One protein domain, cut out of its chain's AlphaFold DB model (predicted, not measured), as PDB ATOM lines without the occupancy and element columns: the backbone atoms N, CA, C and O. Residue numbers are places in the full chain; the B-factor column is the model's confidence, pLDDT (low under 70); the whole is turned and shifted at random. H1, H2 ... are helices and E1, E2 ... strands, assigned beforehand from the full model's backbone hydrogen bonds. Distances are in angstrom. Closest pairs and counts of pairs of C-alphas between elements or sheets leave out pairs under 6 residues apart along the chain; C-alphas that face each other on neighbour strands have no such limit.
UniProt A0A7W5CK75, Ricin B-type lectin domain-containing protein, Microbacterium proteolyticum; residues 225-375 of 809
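AT A GLANCE: This is residues 225 to 375 of the 809 residues of the protein "Ricin B-type lectin domain-containing protein" of Microbacterium proteolyticum (UniProt A0A7W5CK75). A small body of two strand layers, partly face to face, has the three-stranded sheet E1, E6, E9 as one layer and the ribbon of E2 and E5 as the other, with the short helix H1 over the sheet's other face. The chain runs on from E6 into the long hairpin E7 and E8, an arm whose tip, residues 332 to 337, stands free and makes much of the length, while E3 and E4 form a loose extension of the ribbon. The printed part has 151 residues, with nine named strands, E1 to E9, followed by one named helix, H1; it is mostly strand. The sheet has the order E1, E6, E9 and is antiparallel throughout. The whole is loose, with a radius of gyration of the C-alphas of 19.6 A and spans of 71 by 29 by 26 A.

IN THESE COORDINATES: In the sheet, E1 is residues 229 to 237, from C-alpha 229 at (107.517, 138.062, 105.518), and bends by 75 degrees at residue 232; E6 is residues 311 to 318, 23.0 A long, and E9 is residues 358 to 363. E2, residues 243 to 252, is 28.0 A long; E5, residues 298 to 307, is 25.2 A long. E3 is residues 262 to 266 and E4 residues 284 to 288. E7, residues 320 to 332, is 35.2 A long and ends at (86.366, 118.360, 129.944); E8, residues 338 to 348, is 30.1 A long. H1, residues 369 to 374, ends at (112.691, 139.566, 105.245).

HOW THE PARTS SIT: E6 is the inner strand, antiparallel to E1, with N 231 and O 315 at 2.9 A, and to E9, with N 360 and O 316 at 2.8 A. H1 is on this sheet at a height over the sheet of 8.2 A, over E6 and across the strands, at 79 degrees to E6 on the local plane. Its O i to N i+4 pairs are within hydrogen-bond range. E2 and E5 are antiparallel, with N 247 and O 303 at 2.8 A. The closest C-alphas of E1 and E2 are those of Gly 232 and Val 249, 4.3 A apart; those of E5 and E9 are Ala 305 and Val 361, 6.9 A apart. E7 and E8 form a hairpin, with N 326 and O 343 at 2.9 A. E3 and E4 meet only at a point, where C-alphas 265 and 285 face each other at 5.1 A.

THE WHOLE: The two C-alphas farthest apart, those of Gln 240 and Thr 335, are 71.0 A apart. The printed part has no cut. The link from E3 to E4, residues 267 to 283, is long; within it residues 279 to 280 pair antiparallel with residues 358 to 359 of E9. Mean pLDDT of the printed part is 71.6; residues 250 to 301 and 351 to 354 are under 70.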
ATOM      1  N   LEU A 225     102.556 146.150 113.535       87.12
ATOM      2  CA  LEU A 225     102.997 145.383 112.372       87.12
ATOM      3  C   LEU A 225     103.653 144.082 112.839       87.12
ATOM      4  O   LEU A 225     104.443 144.099 113.783       87.12
ATOM      5  N   THR A 226     103.352 142.967 112.173       86.94
ATOM      6  CA  THR A 226     104.094 141.717 112.366       86.94
ATOM      7  C   THR A 226     105.556 141.885 111.955       86.94
ATOM      8  O   THR A 226     105.907 142.788 111.190       86.94
ATOM      9  N   ALA A 227     106.402 140.943 112.382       87.69
ATOM     10  CA  ALA A 227     107.653 140.698 111.675       87.69
ATOM     11  C   ALA A 227     107.358 140.515 110.168       87.69
ATOM     12  O   ALA A 227     106.334 139.909 109.819       87.69
ATOM     13  N   PRO A 228     108.195 141.069 109.277       86.75
ATOM     14  CA  PRO A 228     107.928 141.025 107.854       86.75
ATOM     15  C   PRO A 228     108.173 139.637 107.276       86.75
ATOM     16  O   PRO A 228     109.128 138.942 107.623       86.75
ATOM     17  N   GLU A 229     107.345 139.264 106.314       87.06
ATOM     18  CA  GLU A 229     107.517 138.062 105.518       87.06
ATOM     19  C   GLU A 229     107.827 138.412 104.066       87.06
ATOM     20  O   GLU A 229     107.211 139.298 103.481       87.06
ATOM     21  N   MET A 230     108.797 137.712 103.472       86.75
ATOM     22  CA  MET A 230     108.950 137.721 102.020       86.75
ATOM     23  C   MET A 230     107.758 136.998 101.399       86.75
ATOM     24  O   MET A 230     107.524 135.841 101.761       86.75
ATOM     25  N   ILE A 231     107.076 137.657 100.462       84.75
ATOM     26  CA  ILE A 231     105.950 137.101  99.707       84.75
ATOM     27  C   ILE A 231     106.267 137.067  98.208       84.75
ATOM     28  O   ILE A 231     106.883 137.983  97.661       84.75
ATOM     29  N   GLY A 232     105.841 135.996  97.538       82.44
ATOM     30  CA  GLY A 232     106.230 135.719  96.151       82.44
ATOM     31  C   GLY A 232     107.670 135.205  96.008       82.44
ATOM     32  O   GLY A 232     108.361 134.925  96.988       82.44
ATOM     33  N   HIS A 233     108.116 135.041  94.760       83.69
ATOM     34  CA  HIS A 233     109.483 134.604  94.449       83.69
ATOM     35  C   HIS A 233     110.396 135.821  94.230       83.69
ATOM     36  O   HIS A 233     109.972 136.759  93.553       83.69
ATOM     37  N   PRO A 234     111.640 135.827  94.746       88.06
ATOM     38  CA  PRO A 234     112.583 136.904  94.469       88.06
ATOM     39  C   PRO A 234     112.905 136.988  92.969       88.06
ATOM     40  O   PRO A 234     113.081 135.973  92.293       88.06
ATOM     41  N   ALA A 235     113.004 138.208  92.448       88.31
ATOM     42  CA  ALA A 235     113.472 138.483  91.099       88.31
ATOM     43  C   ALA A 235     114.987 138.704  91.105       88.31
ATOM     44  O   ALA A 235     115.498 139.550  91.836       88.31
ATOM     45  N   HIS A 236     115.695 137.975  90.249       85.31
ATOM     46  CA  HIS A 236     117.138 138.097  90.067       85.31
ATOM     47  C   HIS A 236     117.449 138.817  88.750       85.31
ATOM     48  O   HIS A 236     116.720 138.665  87.769       85.31
ATOM     49  N   ASN A 237     118.543 139.576  88.714       87.19
ATOM     50  CA  ASN A 237     119.038 140.220  87.501       87.19
ATOM     51  C   ASN A 237     120.523 139.913  87.306       87.19
ATOM     52  O   ASN A 237     121.384 140.492  87.961       87.19
ATOM     53  N   PHE A 238     120.810 139.037  86.347       80.00
ATOM     54  CA  PHE A 238     122.160 138.586  85.993       80.00
ATOM     55  C   PHE A 238     122.852 139.481  84.950       80.00
ATOM     56  O   PHE A 238     123.862 139.094  84.368       80.00
ATOM     57  N   THR A 239     122.298 140.663  84.662       83.25
ATOM     58  CA  THR A 239     122.894 141.623  83.724       83.25
ATOM     59  C   THR A 239     123.694 142.700  84.464       83.25
ATOM     60  O   THR A 239     123.511 142.942  85.658       83.25
ATOM     61  N   GLN A 240     124.584 143.386  83.743       83.06
ATOM     62  CA  GLN A 240     125.419 144.467  84.287       83.06
ATOM     63  C   GLN A 240     124.670 145.801  84.478       83.06
ATOM     64  O   GLN A 240     125.254 146.774  84.952       83.06
ATOM     65  N   THR A 241     123.382 145.862  84.144       88.62
ATOM     66  CA  THR A 241     122.531 147.056  84.241       88.62
ATOM     67  C   THR A 241     121.281 146.739  85.054       88.62
ATOM     68  O   THR A 241     120.800 145.614  84.971       88.62
ATOM     69  N   PRO A 242     120.701 147.674  85.823       92.88
ATOM     70  CA  PRO A 242     119.414 147.430  86.465       92.88
ATOM     71  C   PRO A 242     118.315 147.109  85.439       92.88
ATOM     72  O   PRO A 242     118.233 147.772  84.407       92.88
ATOM     73  N   VAL A 243     117.462 146.122  85.728       90.94
ATOM     74  CA  VAL A 243     116.386 145.662  84.828       90.94
ATOM     75  C   VAL A 243     115.035 145.752  85.545       90.94
ATOM     76  O   VAL A 243     114.948 145.325  86.700       90.94
ATOM     77  N   PRO A 244     113.973 146.284  84.907       94.25
ATOM     78  CA  PRO A 244     112.618 146.188  85.435       94.25
ATOM     79  C   PRO A 244     112.124 144.739  85.332       94.25
ATOM     80  O   PRO A 244     111.887 144.236  84.235       94.25
ATOM     81  N   THR A 245     111.933 144.079  86.474       88.81
ATOM     82  CA  THR A 245     111.432 142.702  86.543       88.81
ATOM     83  C   THR A 245     110.115 142.656  87.305       88.81
ATOM     84  O   THR A 245     109.972 143.234  88.383       88.81
ATOM     85  N   THR A 246     109.138 141.946  86.748       89.50
ATOM     86  CA  THR A 246     107.833 141.726  87.375       89.50
ATOM     87  C   THR A 246     107.903 140.571  88.372       89.50
ATOM     88  O   THR A 246     108.011 139.408  87.985       89.50
ATOM     89  N   ILE A 247     107.807 140.890  89.661       85.38
ATOM     90  CA  ILE A 247     107.691 139.929  90.756       85.38
ATOM     91  C   ILE A 247     106.226 139.496  90.866       85.38
ATOM     92  O   ILE A 247     105.334 140.325  91.064       85.38
ATOM     93  N   GLN A 248     105.972 138.193  90.740       82.12
ATOM     94  CA  GLN A 248     104.646 137.614  90.945       82.12
ATOM     95  C   GLN A 248     104.425 137.333  92.432       82.12
ATOM     96  O   GLN A 248     105.146 136.543  93.047       82.12
ATOM     97  N   VAL A 249     103.400 137.966  92.992       77.62
ATOM     98  CA  VAL A 249     102.893 137.711  94.336       77.62
ATOM     99  C   VAL A 249     101.641 136.858  94.187       77.62
ATOM    100  O   VAL A 249     100.614 137.322  93.701       77.62
ATOM    101  N   SER A 250     101.744 135.592  94.579       65.56
ATOM    102  CA  SER A 250     100.629 134.645  94.598       65.56
ATOM    103  C   SER A 250     100.608 133.917  95.938       65.56
ATOM    104  O   SER A 250     101.067 132.779  96.038       65.56
ATOM    105  N   GLU A 251     100.103 134.576  96.981       59.41
ATOM    106  CA  GLU A 251      99.913 133.945  98.292       59.41
ATOM    107  C   GLU A 251      98.435 133.845  98.657       59.41
ATOM    108  O   GLU A 251      97.695 134.827  98.664       59.41
ATOM    109  N   ALA A 252      98.008 132.630  98.987       51.66
ATOM    110  CA  ALA A 252      96.711 132.354  99.578       51.66
ATOM    111  C   ALA A 252      96.919 132.044 101.064       51.66
ATOM    112  O   ALA A 252      97.231 130.910 101.427       51.66
ATOM    113  N   LYS A 253      96.791 133.060 101.923       55.06
ATOM    114  CA  LYS A 253      97.058 132.935 103.361       55.06
ATOM    115  C   LYS A 253      95.754 132.850 104.154       55.06
ATOM    116  O   LYS A 253      95.183 133.855 104.564       55.06
ATOM    117  N   SER A 254      95.278 131.628 104.376       51.09
ATOM    118  CA  SER A 254      94.175 131.356 105.301       51.09
ATOM    119  C   SER A 254      94.701 131.279 106.737       51.09
ATOM    120  O   SER A 254      95.464 130.370 107.064       51.09
ATOM    121  N   VAL A 255      94.287 132.208 107.602       49.31
ATOM    122  CA  VAL A 255      94.561 132.141 109.048       49.31
ATOM    123  C   VAL A 255      93.311 131.620 109.751       49.31
ATOM    124  O   VAL A 255      92.345 132.359 109.933       49.31
ATOM    125  N   THR A 256      93.339 130.351 110.154       49.84
ATOM    126  CA  THR A 256      92.324 129.767 111.035       49.84
ATOM    127  C   THR A 256      92.849 129.820 112.462       49.84
ATOM    128  O   THR A 256      93.862 129.205 112.775       49.84
ATOM    129  N   THR A 257      92.174 130.568 113.331       52.75
ATOM    130  CA  THR A 257      92.465 130.566 114.772       52.75
ATOM    131  C   THR A 257      91.592 129.533 115.478       52.75
ATOM    132  O   THR A 257      90.386 129.493 115.216       52.75
ATOM    133  N   SER A 258      92.165 128.793 116.428       48.59
ATOM    134  CA  SER A 258      91.529 127.717 117.213       48.59
ATOM    135  C   SER A 258      90.198 128.092 117.894       48.59
ATOM    136  O   SER A 258      89.373 127.229 118.183       48.59
ATOM    137  N   PHE A 259      89.925 129.388 118.081       53.28
ATOM    138  CA  PHE A 259      88.684 129.919 118.663       53.28
ATOM    139  C   PHE A 259      87.519 130.113 117.671       53.28
ATOM    140  O   PHE A 259      86.483 130.670 118.030       53.28
ATOM    141  N   GLY A 260      87.648 129.638 116.427       49.78
ATOM    142  CA  GLY A 260      86.522 129.506 115.495       49.78
ATOM    143  C   GLY A 260      86.035 130.804 114.842       49.78
ATOM    144  O   GLY A 260      84.899 130.844 114.368       49.78
ATOM    145  N   TYR A 261      86.870 131.843 114.795       45.09
ATOM    146  CA  TYR A 261      86.612 133.071 114.040       45.09
ATOM    147  C   TYR A 261      86.766 132.856 112.524       45.09
ATOM    148  O   TYR A 261      87.617 132.087 112.082       45.09
ATOM    149  N   THR A 262      85.960 133.566 111.728       41.44
ATOM    150  CA  THR A 262      86.018 133.548 110.256       41.44
ATOM    151  C   THR A 262      86.509 134.901 109.738       41.44
ATOM    152  O   THR A 262      85.944 135.932 110.104       41.44
ATOM    153  N   TYR A 263      87.507 134.905 108.849       41.59
ATOM    154  CA  TYR A 263      88.087 136.123 108.265       41.59
ATOM    155  C   TYR A 263      87.851 136.188 106.759       41.59
ATOM    156  O   TYR A 263      88.182 135.251 106.040       41.59
ATOM    157  N   LYS A 264      87.346 137.323 106.259       41.53
ATOM    158  CA  LYS A 264      87.301 137.626 104.822       41.53
ATOM    159  C   LYS A 264      87.950 138.981 104.561       41.53
ATOM    160  O   LYS A 264      87.388 140.005 104.931       41.53
ATOM    161  N   TYR A 265      89.084 138.997 103.861       42.44
ATOM    162  CA  TYR A 265      89.781 140.226 103.458       42.44
ATOM    163  C   TYR A 265      90.130 140.166 101.968       42.44
ATOM    164  O   TYR A 265      90.646 139.161 101.495       42.44
ATOM    165  N   SER A 266      89.808 141.194 101.186       39.94
ATOM    166  CA  SER A 266      90.210 141.267  99.768       39.94
ATOM    167  C   SER A 266      91.098 142.478  99.558       39.94
ATOM    168  O   SER A 266      90.615 143.603  99.615       39.94
ATOM    169  N   VAL A 267      92.380 142.241  99.288       43.94
ATOM    170  CA  VAL A 267      93.329 143.310  98.971       43.94
ATOM    171  C   VAL A 267      93.222 143.631  97.482       43.94
ATOM    172  O   VAL A 267      93.462 142.770  96.634       43.94
ATOM    173  N   LYS A 268      92.857 144.873  97.156       42.78
ATOM    174  CA  LYS A 268      92.996 145.437  95.811       42.78
ATOM    175  C   LYS A 268      94.118 146.465  95.847       42.78
ATOM    176  O   LYS A 268      94.043 147.430  96.600       42.78
ATOM    177  N   PHE A 269      95.131 146.262  95.020       46.56
ATOM    178  CA  PHE A 269      96.230 147.201  94.845       46.56
ATOM    179  C   PHE A 269      95.895 148.111  93.660       46.56
ATOM    180  O   PHE A 269      95.463 147.624  92.613       46.56
ATOM    181  N   SER A 270      96.078 149.423  93.813       38.72
ATOM    182  CA  SER A 270      95.790 150.409  92.766       38.72
ATOM    183  C   SER A 270      96.831 151.532  92.732       38.72
ATOM    184  O   SER A 270      96.564 152.642  93.185       38.72
ATOM    185  N   ALA A 271      98.013 151.243  92.186       38.09
ATOM    186  CA  ALA A 271      98.967 152.241  91.698       38.09
ATOM    187  C   ALA A 271     100.004 151.574  90.782       38.09
ATOM    188  O   ALA A 271     100.464 150.472  91.076       38.09
ATOM    189  N   GLY A 272     100.409 152.255  89.707       45.81
ATOM    190  CA  GLY A 272     101.681 151.956  89.050       45.81
ATOM    191  C   GLY A 272     102.808 152.491  89.929       45.81
ATOM    192  O   GLY A 272     102.844 153.690  90.197       45.81
ATOM    193  N   ILE A 273     103.675 151.609  90.426       46.31
ATOM    194  CA  ILE A 273     104.777 151.982  91.317       46.31
ATOM    195  C   ILE A 273     106.046 152.151  90.477       46.31
ATOM    196  O   ILE A 273     106.581 151.168  89.970       46.31
ATOM    197  N   GLU A 274     106.551 153.378  90.373       44.22
ATOM    198  CA  GLU A 274     107.905 153.651  89.883       44.22
ATOM    199  C   GLU A 274     108.803 154.062  91.062       44.22
ATOM    200  O   GLU A 274     108.595 155.098  91.692       44.22
ATOM    201  N   GLY A 275     109.813 153.240  91.366       51.66
ATOM    202  CA  GLY A 275     110.835 153.516  92.387       51.66
ATOM    203  C   GLY A 275     110.610 152.866  93.762       51.66
ATOM    204  O   GLY A 275     109.680 152.092  93.977       51.66
ATOM    205  N   PHE A 276     111.508 153.180  94.705       44.06
ATOM    206  CA  PHE A 276     111.531 152.663  96.085       44.06
ATOM    207  C   PHE A 276     110.431 153.288  96.964       44.06
ATOM    208  O   PHE A 276     110.710 154.005  97.927       44.06
ATOM    209  N   ALA A 277     109.166 153.054  96.622       49.88
ATOM    210  CA  ALA A 277     108.032 153.619  97.342       49.88
ATOM    211  C   ALA A 277     107.551 152.694  98.473       49.88
ATOM    212  O   ALA A 277     107.103 151.571  98.230       49.88
ATOM    213  N   LYS A 278     107.534 153.211  99.709       50.03
ATOM    214  CA  LYS A 278     106.648 152.686 100.757       50.03
ATOM    215  C   LYS A 278     105.213 152.936 100.296       50.03
ATOM    216  O   LYS A 278     104.811 154.088 100.142       50.03
ATOM    217  N   THR A 279     104.449 151.873 100.090       53.94
ATOM    218  CA  THR A 279     103.040 151.960  99.689       53.94
ATOM    219  C   THR A 279     102.143 151.529 100.841       53.94
ATOM    220  O   THR A 279     102.369 150.497 101.479       53.94
ATOM    221  N   GLU A 280     101.144 152.357 101.140       49.09
ATOM    222  CA  GLU A 280     100.160 152.121 102.198       49.09
ATOM    223  C   GLU A 280      98.820 151.740 101.569       49.09
ATOM    224  O   GLU A 280      98.340 152.408 100.654       49.09
ATOM    225  N   TRP A 281      98.210 150.667 102.065       54.16
ATOM    226  CA  TRP A 281      97.055 150.023 101.434       54.16
ATOM    227  C   TRP A 281      95.873 149.996 102.391       54.16
ATOM    228  O   TRP A 281      96.074 149.832 103.589       54.16
ATOM    229  N   THR A 282      94.654 150.129 101.872       42.44
ATOM    230  CA  THR A 282      93.430 149.984 102.673       42.44
ATOM    231  C   THR A 282      92.903 148.554 102.563       42.44
ATOM    232  O   THR A 282      92.772 148.034 101.452       42.44
ATOM    233  N   VAL A 283      92.584 147.916 103.691       45.56
ATOM    234  CA  VAL A 283      92.082 146.531 103.731       45.56
ATOM    235  C   VAL A 283      90.627 146.503 104.195       45.56
ATOM    236  O   VAL A 283      90.338 146.599 105.386       45.56
ATOM    237  N   GLU A 284      89.695 146.304 103.260       38.53
ATOM    238  CA  GLU A 284      88.281 146.082 103.589       38.53
ATOM    239  C   GLU A 284      88.081 144.718 104.276       38.53
ATOM    240  O   GLU A 284      88.469 143.670 103.745       38.53
ATOM    241  N   GLN A 285      87.449 144.734 105.453       42.34
ATOM    242  CA  GLN A 285      87.184 143.562 106.293       42.34
ATOM    243  C   GLN A 285      85.730 143.574 106.783       42.34
ATOM    244  O   GLN A 285      85.193 144.625 107.133       42.34
ATOM    245  N   SER A 286      85.095 142.401 106.851       36.56
ATOM    246  CA  SER A 286      83.752 142.232 107.418       36.56
ATOM    247  C   SER A 286      83.710 141.069 108.410       36.56
ATOM    248  O   SER A 286      84.258 139.996 108.158       36.56
ATOM    249  N   TRP A 287      83.051 141.285 109.552       35.19
ATOM    250  CA  TRP A 287      82.940 140.297 110.627       35.19
ATOM    251  C   TRP A 287      81.631 139.515 110.518       35.19
ATOM    252  O   TRP A 287      80.565 140.108 110.369       35.19
ATOM    253  N   ASN A 288      81.696 138.196 110.685       38.19
ATOM    254  CA  ASN A 288      80.540 137.366 111.021       38.19
ATOM    255  C   ASN A 288      80.959 136.344 112.081       38.19
ATOM    256  O   ASN A 288      81.926 135.607 111.893       38.19
ATOM    257  N   VAL A 289      80.237 136.310 113.201       36.03
ATOM    258  CA  VAL A 289      80.527 135.406 114.322       36.03
ATOM    259  C   VAL A 289      79.781 134.093 114.096       36.03
ATOM    260  O   VAL A 289      78.574 134.006 114.310       36.03
ATOM    261  N   GLY A 290      80.498 133.066 113.642       42.72
ATOM    262  CA  GLY A 290      79.947 131.742 113.367       42.72
ATOM    263  C   GLY A 290      81.053 130.693 113.295       42.72
ATOM    264  O   GLY A 290      82.137 130.981 112.796       42.72
ATOM    265  N   LYS A 291      80.768 129.494 113.823       40.91
ATOM    266  CA  LYS A 291      81.734 128.405 114.050       40.91
ATOM    267  C   LYS A 291      82.636 128.137 112.837       40.91
ATOM    268  O   LYS A 291      82.131 127.673 111.821       40.91
ATOM    269  N   ALA A 292      83.940 128.353 113.020       43.16
ATOM    270  CA  ALA A 292      85.064 127.762 112.285       43.16
ATOM    271  C   ALA A 292      84.842 127.547 110.774       43.16
ATOM    272  O   ALA A 292      84.506 126.448 110.333       43.16
ATOM    273  N   TRP A 293      85.121 128.583 109.979       32.34
ATOM    274  CA  TRP A 293      85.295 128.463 108.530       32.34
ATOM    275  C   TRP A 293      86.674 128.965 108.108       32.34
ATOM    276  O   TRP A 293      87.046 130.106 108.382       32.34
ATOM    277  N   THR A 294      87.397 128.124 107.373       39.69
ATOM    278  CA  THR A 294      88.586 128.523 106.619       39.69
ATOM    279  C   THR A 294      88.130 129.272 105.365       39.69
ATOM    280  O   THR A 294      87.444 128.686 104.528       39.69
ATOM    281  N   ASP A 295      88.500 130.547 105.215       37.44
ATOM    282  CA  ASP A 295      88.418 131.240 103.922       37.44
ATOM    283  C   ASP A 295      89.830 131.430 103.359       37.44
ATOM    284  O   ASP A 295      90.761 131.824 104.066       37.44
ATOM    285  N   THR A 296      89.976 131.136 102.073       42.56
ATOM    286  CA  THR A 296      91.253 131.111 101.364       42.56
ATOM    287  C   THR A 296      91.164 132.106 100.224       42.56
ATOM    288  O   THR A 296      90.700 131.781  99.131       42.56
ATOM    289  N   LYS A 297      91.596 133.344 100.471       45.19
ATOM    290  CA  LYS A 297      91.688 134.360  99.420       45.19
ATOM    291  C   LYS A 297      93.106 134.432  98.874       45.19
ATOM    292  O   LYS A 297      94.045 134.781  99.583       45.19
ATOM    293  N   THR A 298      93.232 134.105  97.592       49.00
ATOM    294  CA  THR A 298      94.476 134.213  96.836       49.00
ATOM    295  C   THR A 298      94.751 135.671  96.497       49.00
ATOM    296  O   THR A 298      94.007 136.303  95.745       49.00
ATOM    297  N   LEU A 299      95.844 136.199  97.028       55.31
ATOM    298  CA  LEU A 299      96.418 137.464  96.615       55.31
ATOM    299  C   LEU A 299      97.250 137.204  95.354       55.31
ATOM    300  O   LEU A 299      98.425 136.886  95.465       55.31
ATOM    301  N   SER A 300      96.615 137.265  94.177       56.41
ATOM    302  CA  SER A 300      97.269 137.113  92.865       56.41
ATOM    303  C   SER A 300      97.493 138.479  92.223       56.41
ATOM    304  O   SER A 300      96.574 139.039  91.624       56.41
ATOM    305  N   GLN A 301      98.703 139.017  92.356       68.56
ATOM    306  CA  GLN A 301      99.109 140.341  91.879       68.56
ATOM    307  C   GLN A 301     100.567 140.325  91.400       68.56
ATOM    308  O   GLN A 301     101.351 139.454  91.765       68.56
ATOM    309  N   SER A 302     100.947 141.313  90.593       78.12
ATOM    310  CA  SER A 302     102.287 141.408  90.017       78.12
ATOM    311  C   SER A 302     102.854 142.811  90.199       78.12
ATOM    312  O   SER A 302     102.239 143.778  89.747       78.12
ATOM    313  N   VAL A 303     104.028 142.933  90.811       82.38
ATOM    314  CA  VAL A 303     104.682 144.227  91.055       82.38
ATOM    315  C   VAL A 303     105.964 144.287  90.238       82.38
ATOM    316  O   VAL A 303     106.818 143.411  90.355       82.38
ATOM    317  N   THR A 304     106.119 145.314  89.408       84.56
ATOM    318  CA  THR A 304     107.368 145.539  88.671       84.56
ATOM    319  C   THR A 304     108.339 146.332  89.536       84.56
ATOM    320  O   THR A 304     107.998 147.397  90.041       84.56
ATOM    321  N   ALA A 305     109.549 145.804  89.704       87.44
ATOM    322  CA  ALA A 305     110.621 146.388  90.499       87.44
ATOM    323  C   ALA A 305     111.893 146.530  89.654       87.44
ATOM    324  O   ALA A 305     112.193 145.667  88.829       87.44
ATOM    325  N   MET A 306     112.671 147.592  89.875       91.94
ATOM    326  CA  MET A 306     114.008 147.712  89.286       91.94
ATOM    327  C   MET A 306     114.991 146.842  90.070       91.94
ATOM    328  O   MET A 306     115.407 147.208  91.167       91.94
ATOM    329  N   VAL A 307     115.375 145.700  89.503       91.12
ATOM    330  CA  VAL A 307     116.327 144.777  90.128       91.12
ATOM    331  C   VAL A 307     117.757 145.251  89.842       91.12
ATOM    332  O   VAL A 307     118.079 145.496  88.674       91.12
ATOM    333  N   PRO A 308     118.640 145.384  90.851       87.50
ATOM    334  CA  PRO A 308     120.008 145.870  90.654       87.50
ATOM    335  C   PRO A 308     120.834 144.972  89.729       87.50
ATOM    336  O   PRO A 308     120.552 143.786  89.581       87.50
ATOM    337  N   ALA A 309     121.871 145.535  89.110       85.38
ATOM    338  CA  ALA A 309     122.813 144.777  88.290       85.38
ATOM    339  C   ALA A 309     123.537 143.701  89.121       85.38
ATOM    340  O   ALA A 309     124.187 144.035  90.111       85.38
ATOM    341  N   ASN A 310     123.477 142.437  88.692       79.81
ATOM    342  CA  ASN A 310     123.984 141.268  89.432       79.81
ATOM    343  C   ASN A 310     123.428 141.148  90.865       79.81
ATOM    344  O   ASN A 310     124.149 140.699  91.764       79.81
ATOM    345  N   GLY A 311     122.183 141.589  91.064       85.25
ATOM    346  CA  GLY A 311     121.507 141.646  92.357       85.25
ATOM    347  C   GLY A 311     120.149 140.946  92.369       85.25
ATOM    348  O   GLY A 311     119.694 140.367  91.375       85.25
ATOM    349  N   VAL A 312     119.492 141.010  93.526       87.12
ATOM    350  CA  VAL A 312     118.184 140.393  93.783       87.12
ATOM    351  C   VAL A 312     117.222 141.402  94.406       87.12
ATOM    352  O   VAL A 312     117.620 142.209  95.244       87.12
ATOM    353  N   ALA A 313     115.953 141.336  94.007       92.25
ATOM    354  CA  ALA A 313     114.852 142.087  94.594       92.25
ATOM    355  C   ALA A 313     113.730 141.144  95.044       92.25
ATOM    356  O   ALA A 313     113.498 140.094  94.447       92.25
ATOM    357  N   TRP A 314     113.021 141.513  96.101       93.00
ATOM    358  CA  TRP A 314     111.909 140.751  96.663       93.00
ATOM    359  C   TRP A 314     110.853 141.695  97.231       93.00
ATOM    360  O   TRP A 314     111.049 142.908  97.307       93.00
ATOM    361  N   ILE A 315     109.716 141.134  97.632       91.00
ATOM    362  CA  ILE A 315     108.637 141.894  98.255       91.00
ATOM    363  C   ILE A 315     108.510 141.442  99.700       91.00
ATOM    364  O   ILE A 315     108.349 140.254  99.973       91.00
ATOM    365  N   ALA A 316     108.603 142.400 100.616       90.25
ATOM    366  CA  ALA A 316     108.389 142.196 102.035       90.25
ATOM    367  C   ALA A 316     107.008 142.722 102.428       90.25
ATOM    368  O   ALA A 316     106.616 143.826 102.043       90.25
ATOM    369  N   TYR A 317     106.283 141.943 103.219       87.69
ATOM    370  CA  TYR A 317     104.960 142.279 103.716       87.69
ATOM    371  C   TYR A 317     104.938 142.242 105.236       87.69
ATOM    372  O   TYR A 317     105.373 141.266 105.843       87.69
ATOM    373  N   ALA A 318     104.417 143.297 105.855       87.06
ATOM    374  CA  ALA A 318     104.146 143.335 107.282       87.06
ATOM    375  C   ALA A 318     102.643 143.548 107.493       87.06
ATOM    376  O   ALA A 318     102.091 144.607 107.177       87.06
ATOM    377  N   GLN A 319     101.982 142.519 108.020       85.94
ATOM    378  CA  GLN A 319     100.560 142.539 108.330       85.94
ATOM    379  C   GLN A 319     100.341 143.423 109.559       85.94
ATOM    380  O   GLN A 319     100.964 143.213 110.598       85.94
ATOM    381  N   LEU A 320      99.424 144.388 109.488       85.88
ATOM    382  CA  LEU A 320      98.950 145.046 110.700       85.88
ATOM    383  C   LEU A 320      98.078 144.054 111.473       85.88
ATOM    384  O   LEU A 320      97.143 143.479 110.912       85.88
ATOM    385  N   THR A 321      98.386 143.850 112.748       85.69
ATOM    386  CA  THR A 321      97.702 142.912 113.643       85.69
ATOM    387  C   THR A 321      97.347 143.565 114.971       85.69
ATOM    388  O   THR A 321      97.973 144.542 115.375       85.69
ATOM    389  N   ARG A 322      96.326 143.039 115.647       85.38
ATOM    390  CA  ARG A 322      96.026 143.309 117.056       85.38
ATOM    391  C   ARG A 322      96.040 141.997 117.812       85.38
ATOM    392  O   ARG A 322      95.552 140.981 117.320       85.38
ATOM    393  N   THR A 323      96.551 142.049 119.025       84.25
ATOM    394  CA  THR A 323      96.623 140.920 119.935       84.25
ATOM    395  C   THR A 323      95.508 141.068 120.963       84.25
ATOM    396  O   THR A 323      95.494 142.029 121.725       84.25
ATOM    397  N   VAL A 324      94.544 140.149 120.969       79.25
ATOM    398  CA  VAL A 324      93.490 140.094 121.990       79.25
ATOM    399  C   VAL A 324      93.901 139.060 123.028       79.25
ATOM    400  O   VAL A 324      94.026 137.873 122.723       79.25
ATOM    401  N   THR A 325      94.111 139.507 124.261       85.38
ATOM    402  CA  THR A 325      94.264 138.620 125.416       85.38
ATOM    403  C   THR A 325      92.888 138.420 126.036       85.38
ATOM    404  O   THR A 325      92.141 139.378 126.234       85.38
ATOM    405  N   GLY A 326      92.523 137.178 126.332       86.75
ATOM    406  CA  GLY A 326      91.233 136.856 126.926       86.75
ATOM    407  C   GLY A 326      91.255 135.528 127.661       86.75
ATOM    408  O   GLY A 326      92.189 134.737 127.538       86.75
ATOM    409  N   THR A 327      90.201 135.279 128.423       89.38
ATOM    410  CA  THR A 327      90.092 134.079 129.247       89.38
ATOM    411  C   THR A 327      89.468 132.952 128.431       89.38
ATOM    412  O   THR A 327      88.291 133.030 128.071       89.38
ATOM    413  N   VAL A 328      90.219 131.882 128.165       85.31
ATOM    414  CA  VAL A 328      89.633 130.617 127.695       85.31
ATOM    415  C   VAL A 328      89.142 129.853 128.908       85.31
ATOM    416  O   VAL A 328      89.876 129.721 129.879       85.31
ATOM    417  N   THR A 329      87.916 129.342 128.853       90.88
ATOM    418  CA  THR A 329      87.423 128.322 129.780       90.88
ATOM    419  C   THR A 329      87.408 126.986 129.057       90.88
ATOM    420  O   THR A 329      86.699 126.828 128.061       90.88
ATOM    421  N   PHE A 330      88.170 126.029 129.570       90.31
ATOM    422  CA  PHE A 330      88.158 124.639 129.136       90.31
ATOM    423  C   PHE A 330      87.209 123.853 130.042       90.31
ATOM    424  O   PHE A 330      87.229 124.024 131.262       90.31
ATOM    425  N   VAL A 331      86.379 122.996 129.453       90.62
ATOM    426  CA  VAL A 331      85.489 122.077 130.170       90.62
ATOM    427  C   VAL A 331      85.689 120.680 129.601       90.62
ATOM    428  O   VAL A 331      85.394 120.434 128.429       90.62
ATOM    429  N   VAL A 332      86.188 119.746 130.408       86.75
ATOM    430  CA  VAL A 332      86.366 118.360 129.944       86.75
ATOM    431  C   VAL A 332      85.019 117.655 129.991       86.75
ATOM    432  O   VAL A 332      84.322 117.696 131.002       86.75
ATOM    433  N   LYS A 333      84.606 117.036 128.884       86.06
ATOM    434  CA  LYS A 333      83.239 116.510 128.736       86.06
ATOM    435  C   LYS A 333      82.918 115.353 129.678       86.06
ATOM    436  O   LYS A 333      81.748 115.119 129.968       86.06
ATOM    437  N   ASP A 334      83.928 114.593 130.089       82.94
ATOM    438  CA  ASP A 334      83.770 113.379 130.880       82.94
ATOM    439  C   ASP A 334      83.748 113.643 132.391       82.94
ATOM    440  O   ASP A 334      82.955 113.005 133.085       82.94
ATOM    441  N   THR A 335      84.548 114.582 132.898       81.81
ATOM    442  CA  THR A 335      84.567 114.971 134.319       81.81
ATOM    443  C   THR A 335      83.746 116.234 134.617       81.81
ATOM    444  O   THR A 335      83.417 116.479 135.774       81.81
ATOM    445  N   ASN A 336      83.409 117.044 133.601       87.00
ATOM    446  CA  ASN A 336      82.872 118.413 133.727       87.00
ATOM    447  C   ASN A 336      83.761 119.352 134.580       87.00
ATOM    448  O   ASN A 336      83.323 120.444 134.946       87.00
ATOM    449  N   GLN A 337      85.019 118.967 134.840       84.75
ATOM    450  CA  GLN A 337      86.020 119.846 135.449       84.75
ATOM    451  C   GLN A 337      86.267 121.051 134.554       84.75
ATOM    452  O   GLN A 337      86.223 120.949 133.321       84.75
ATOM    453  N   ARG A 338      86.512 122.195 135.192       89.94
ATOM    454  CA  ARG A 338      86.650 123.475 134.503       89.94
ATOM    455  C   ARG A 338      87.913 124.165 134.943       89.94
ATOM    456  O   ARG A 338      88.135 124.351 136.133       89.94
ATOM    457  N   TRP A 339      88.671 124.668 133.982       88.44
ATOM    458  CA  TRP A 339      89.671 125.669 134.295       88.44
ATOM    459  C   TRP A 339      89.669 126.801 133.297       88.44
ATOM    460  O   TRP A 339      89.202 126.674 132.165       88.44
ATOM    461  N   THR A 340      90.204 127.918 133.759       89.31
ATOM    462  CA  THR A 340      90.462 129.085 132.942       89.31
ATOM    463  C   THR A 340      91.954 129.245 132.707       89.31
ATOM    464  O   THR A 340      92.770 128.867 133.548       89.31
ATOM    465  N   ASP A 341      92.305 129.815 131.561       88.00
ATOM    466  CA  ASP A 341      93.655 130.293 131.280       88.00
ATOM    467  C   ASP A 341      93.600 131.585 130.454       88.00
ATOM    468  O   ASP A 341      92.580 131.890 129.828       88.00
ATOM    469  N   GLN A 342      94.684 132.358 130.456       86.25
ATOM    470  CA  GLN A 342      94.831 133.523 129.588       86.25
ATOM    471  C   GLN A 342      95.367 133.079 128.228       86.25
ATOM    472  O   GLN A 342      96.558 132.827 128.071       86.25
ATOM    473  N   ALA A 343      94.496 133.034 127.220       79.62
ATOM    474  CA  ALA A 343      94.933 132.849 125.845       79.62
ATOM    475  C   ALA A 343      95.120 134.194 125.153       79.62
ATOM    476  O   ALA A 343      94.344 135.140 125.318       79.62
ATOM    477  N   THR A 344      96.147 134.239 124.318       78.62
ATOM    478  CA  THR A 344      96.471 135.388 123.489       78.62
ATOM    479  C   THR A 344      96.258 135.001 122.030       78.62
ATOM    480  O   THR A 344      96.830 134.022 121.554       78.62
ATOM    481  N   ALA A 345      95.405 135.745 121.327       74.25
ATOM    482  CA  ALA A 345      95.086 135.518 119.924       74.25
ATOM    483  C   ALA A 345      95.445 136.763 119.105       74.25
ATOM    484  O   ALA A 345      94.957 137.862 119.372       74.25
ATOM    485  N   THR A 346      96.315 136.595 118.111       77.19
ATOM    486  CA  THR A 346      96.732 137.680 117.217       77.19
ATOM    487  C   THR A 346      95.923 137.613 115.930       77.19
ATOM    488  O   THR A 346      95.932 136.604 115.228       77.19
ATOM    489  N   PHE A 347      95.230 138.702 115.615       74.56
ATOM    490  CA  PHE A 347      94.340 138.818 114.466       74.56
ATOM    491  C   PHE A 347      94.806 139.941 113.538       74.56
ATOM    492  O   PHE A 347      95.352 140.932 114.031       74.56
ATOM    493  N   PRO A 348      94.561 139.863 112.217       74.19
ATOM    494  CA  PRO A 348      94.676 141.022 111.339       74.19
ATOM    495  C   PRO A 348      93.868 142.197 111.897       74.19
ATOM    496  O   PRO A 348      92.702 142.054 112.262       74.19
ATOM    497  N   ALA A 349      94.496 143.363 111.984       76.88
ATOM    498  CA  ALA A 349      93.811 144.595 112.324       76.88
ATOM    499  C   ALA A 349      93.154 145.169 111.065       76.88
ATOM    500  O   ALA A 349      93.715 145.064 109.971       76.88
ATOM    501  N   MET A 350      92.015 145.843 111.214       70.31
ATOM    502  CA  MET A 350      91.670 146.895 110.259       70.31
ATOM    503  C   MET A 350      92.641 148.062 110.407       70.31
ATOM    504  O   MET A 350      93.215 148.271 111.484       70.31
ATOM    505  N   ASP A 351      92.764 148.836 109.334       65.19
ATOM    506  CA  ASP A 351      93.470 150.110 109.340       65.19
ATOM    507  C   ASP A 351      92.958 150.982 110.499       65.19
ATOM    508  O   ASP A 351      91.757 151.237 110.627       65.19
ATOM    509  N   SER A 352      93.864 151.429 111.369       67.56
ATOM    510  CA  SER A 352      93.581 152.588 112.218       67.56
ATOM    511  C   SER A 352      93.877 153.853 111.416       67.56
ATOM    512  O   SER A 352      94.546 153.790 110.385       67.56
ATOM    513  N   ALA A 353      93.413 155.014 111.892       66.50
ATOM    514  CA  ALA A 353      93.663 156.295 111.220       66.50
ATOM    515  C   ALA A 353      95.151 156.493 110.847       66.50
ATOM    516  O   ALA A 353      95.447 156.980 109.758       66.50
ATOM    517  N   ASP A 354      96.057 156.011 111.709       68.06
ATOM    518  CA  ASP A 354      97.507 156.229 111.611       68.06
ATOM    519  C   ASP A 354      98.341 154.974 111.269       68.06
ATOM    520  O   ASP A 354      99.569 155.053 111.208       68.06
ATOM    521  N   LYS A 355      97.729 153.789 111.096       79.31
ATOM    522  CA  LYS A 355      98.467 152.539 110.812       79.31
ATOM    523  C   LYS A 355      97.711 151.642 109.838       79.31
ATOM    524  O   LYS A 355      96.526 151.378 110.023       79.31
ATOM    525  N   ARG A 356      98.444 151.102 108.862       80.25
ATOM    526  CA  ARG A 356      97.974 150.149 107.844       80.25
ATOM    527  C   ARG A 356      98.965 149.005 107.681       80.25
ATOM    528  O   ARG A 356     100.113 149.140 108.109       80.25
ATOM    529  N   SER A 357      98.550 147.914 107.039       80.75
ATOM    530  CA  SER A 357      99.497 146.876 106.593       80.75
ATOM    531  C   SER A 357     100.431 147.449 105.525       80.75
ATOM    532  O   SER A 357     100.015 148.285 104.720       80.75
ATOM    533  N   GLN A 358     101.697 147.034 105.524       82.62
ATOM    534  CA  GLN A 358     102.733 147.660 104.701       82.62
ATOM    535  C   GLN A 358     103.371 146.660 103.739       82.62
ATOM    536  O   GLN A 358     103.679 145.527 104.113       82.62
ATOM    537  N   LEU A 359     103.587 147.115 102.506       83.44
ATOM    538  CA  LEU A 359     104.309 146.398 101.462       83.44
ATOM    539  C   LEU A 359     105.578 147.182 101.120       83.44
ATOM    540  O   LEU A 359     105.523 148.398 100.923       83.44
ATOM    541  N   PHE A 360     106.699 146.480 101.013       87.44
ATOM    542  CA  PHE A 360     107.985 147.047 100.630       87.44
ATOM    543  C   PHE A 360     108.555 146.270  99.450       87.44
ATOM    544  O   PHE A 360     108.633 145.043  99.485       87.44
ATOM    545  N   VAL A 361     108.983 146.995  98.421       91.38
ATOM    546  CA  VAL A 361     109.874 146.459  97.394       91.38
ATOM    547  C   VAL A 361     111.295 146.612  97.923       91.38
ATOM    548  O   VAL A 361     111.753 147.729  98.161       91.38
ATOM    549  N   CYS A 362     111.958 145.485  98.142       93.81
ATOM    550  CA  CYS A 362     113.284 145.392  98.731       93.81
ATOM    551  C   CYS A 362     114.294 144.895  97.695       93.81
ATOM    552  O   CYS A 362     113.950 144.112  96.813       93.81
ATOM    553  N   ASP A 363     115.547 145.309  97.835       93.69
ATOM    554  CA  ASP A 363     116.695 144.794  97.091       93.69
ATOM    555  C   ASP A 363     117.886 144.517  98.023       93.69
ATOM    556  O   ASP A 363     117.873 144.850  99.210       93.69
ATOM    557  N   ASP A 364     118.940 143.907  97.490       84.12
ATOM    558  CA  ASP A 364     120.194 143.612  98.200       84.12
ATOM    559  C   ASP A 364     120.943 144.845  98.749       84.12
ATOM    560  O   ASP A 364     121.856 144.700  99.565       84.12
ATOM    561  N   ARG A 365     120.534 146.060  98.364       87.38
ATOM    562  CA  ARG A 365     121.061 147.346  98.852       87.38
ATOM    563  C   ARG A 365     120.153 147.999  99.900       87.38
ATOM    564  O   ARG A 365     120.505 149.043 100.451       87.38
ATOM    565  N   SER A 366     118.987 147.418 100.177       89.81
ATOM    566  CA  SER A 366     117.961 148.014 101.028       89.81
ATOM    567  C   SER A 366     118.351 147.969 102.506       89.81
ATOM    568  O   SER A 366     118.344 146.922 103.149       89.81
ATOM    569  N   THR A 367     118.639 149.140 103.075       88.62
ATOM    570  CA  THR A 367     119.078 149.313 104.474       88.62
ATOM    571  C   THR A 367     117.938 149.322 105.497       88.62
ATOM    572  O   THR A 367     118.179 149.325 106.704       88.62
ATOM    573  N   GLN A 368     116.685 149.341 105.038       86.75
ATOM    574  CA  GLN A 368     115.513 149.333 105.909       86.75
ATOM    575  C   GLN A 368     115.432 147.999 106.655       86.75
ATOM    576  O   GLN A 368     115.449 146.941 106.023       86.75
ATOM    577  N   LYS A 369     115.270 148.036 107.988       86.12
ATOM    578  CA  LYS A 369     115.198 146.827 108.834       86.12
ATOM    579  C   LYS A 369     114.207 145.793 108.286       86.12
ATOM    580  O   LYS A 369     114.504 144.608 108.277       86.12
ATOM    581  N   ILE A 370     113.075 146.255 107.753       87.00
ATOM    582  CA  ILE A 370     112.025 145.394 107.210       87.00
ATOM    583  C   ILE A 370     112.472 144.567 105.991       87.00
ATOM    584  O   ILE A 370     112.037 143.430 105.818       87.00
ATOM    585  N   CYS A 371     113.388 145.100 105.179       91.12
ATOM    586  CA  CYS A 371     114.023 144.376 104.082       91.12
ATOM    587  C   CYS A 371     115.101 143.419 104.603       91.12
ATOM    588  O   CYS A 371     115.143 142.265 104.191       91.12
ATOM    589  N   LEU A 372     115.929 143.858 105.555       86.44
ATOM    590  CA  LEU A 372     116.972 143.018 106.153       86.44
ATOM    591  C   LEU A 372     116.383 141.772 106.842       86.44
ATOM    592  O   LEU A 372     116.843 140.661 106.586       86.44
ATOM    593  N   ASP A 373     115.326 141.949 107.643       84.44
ATOM    594  CA  ASP A 373     114.607 140.875 108.343       84.44
ATOM    595  C   ASP A 373     113.925 139.889 107.373       84.44
ATOM    596  O   ASP A 373     113.857 138.692 107.636       84.44
ATOM    597  N   SER A 374     113.413 140.379 106.239       87.81
ATOM    598  CA  SER A 374     112.691 139.566 105.245       87.81
ATOM    599  C   SER A 374     113.576 138.993 104.138       87.81
ATOM    600  O   SER A 374     113.070 138.280 103.273       87.81
ATOM    601  N   SER A 375     114.877 139.297 104.133       87.06
ATOM    602  CA  SER A 375     115.774 138.966 103.026       87.06
ATOM    603  C   SER A 375     115.740 137.468 102.671       87.06
ATOM    604  O   SER A 375     115.801 136.631 103.580       87.06
TER     605      SER A 375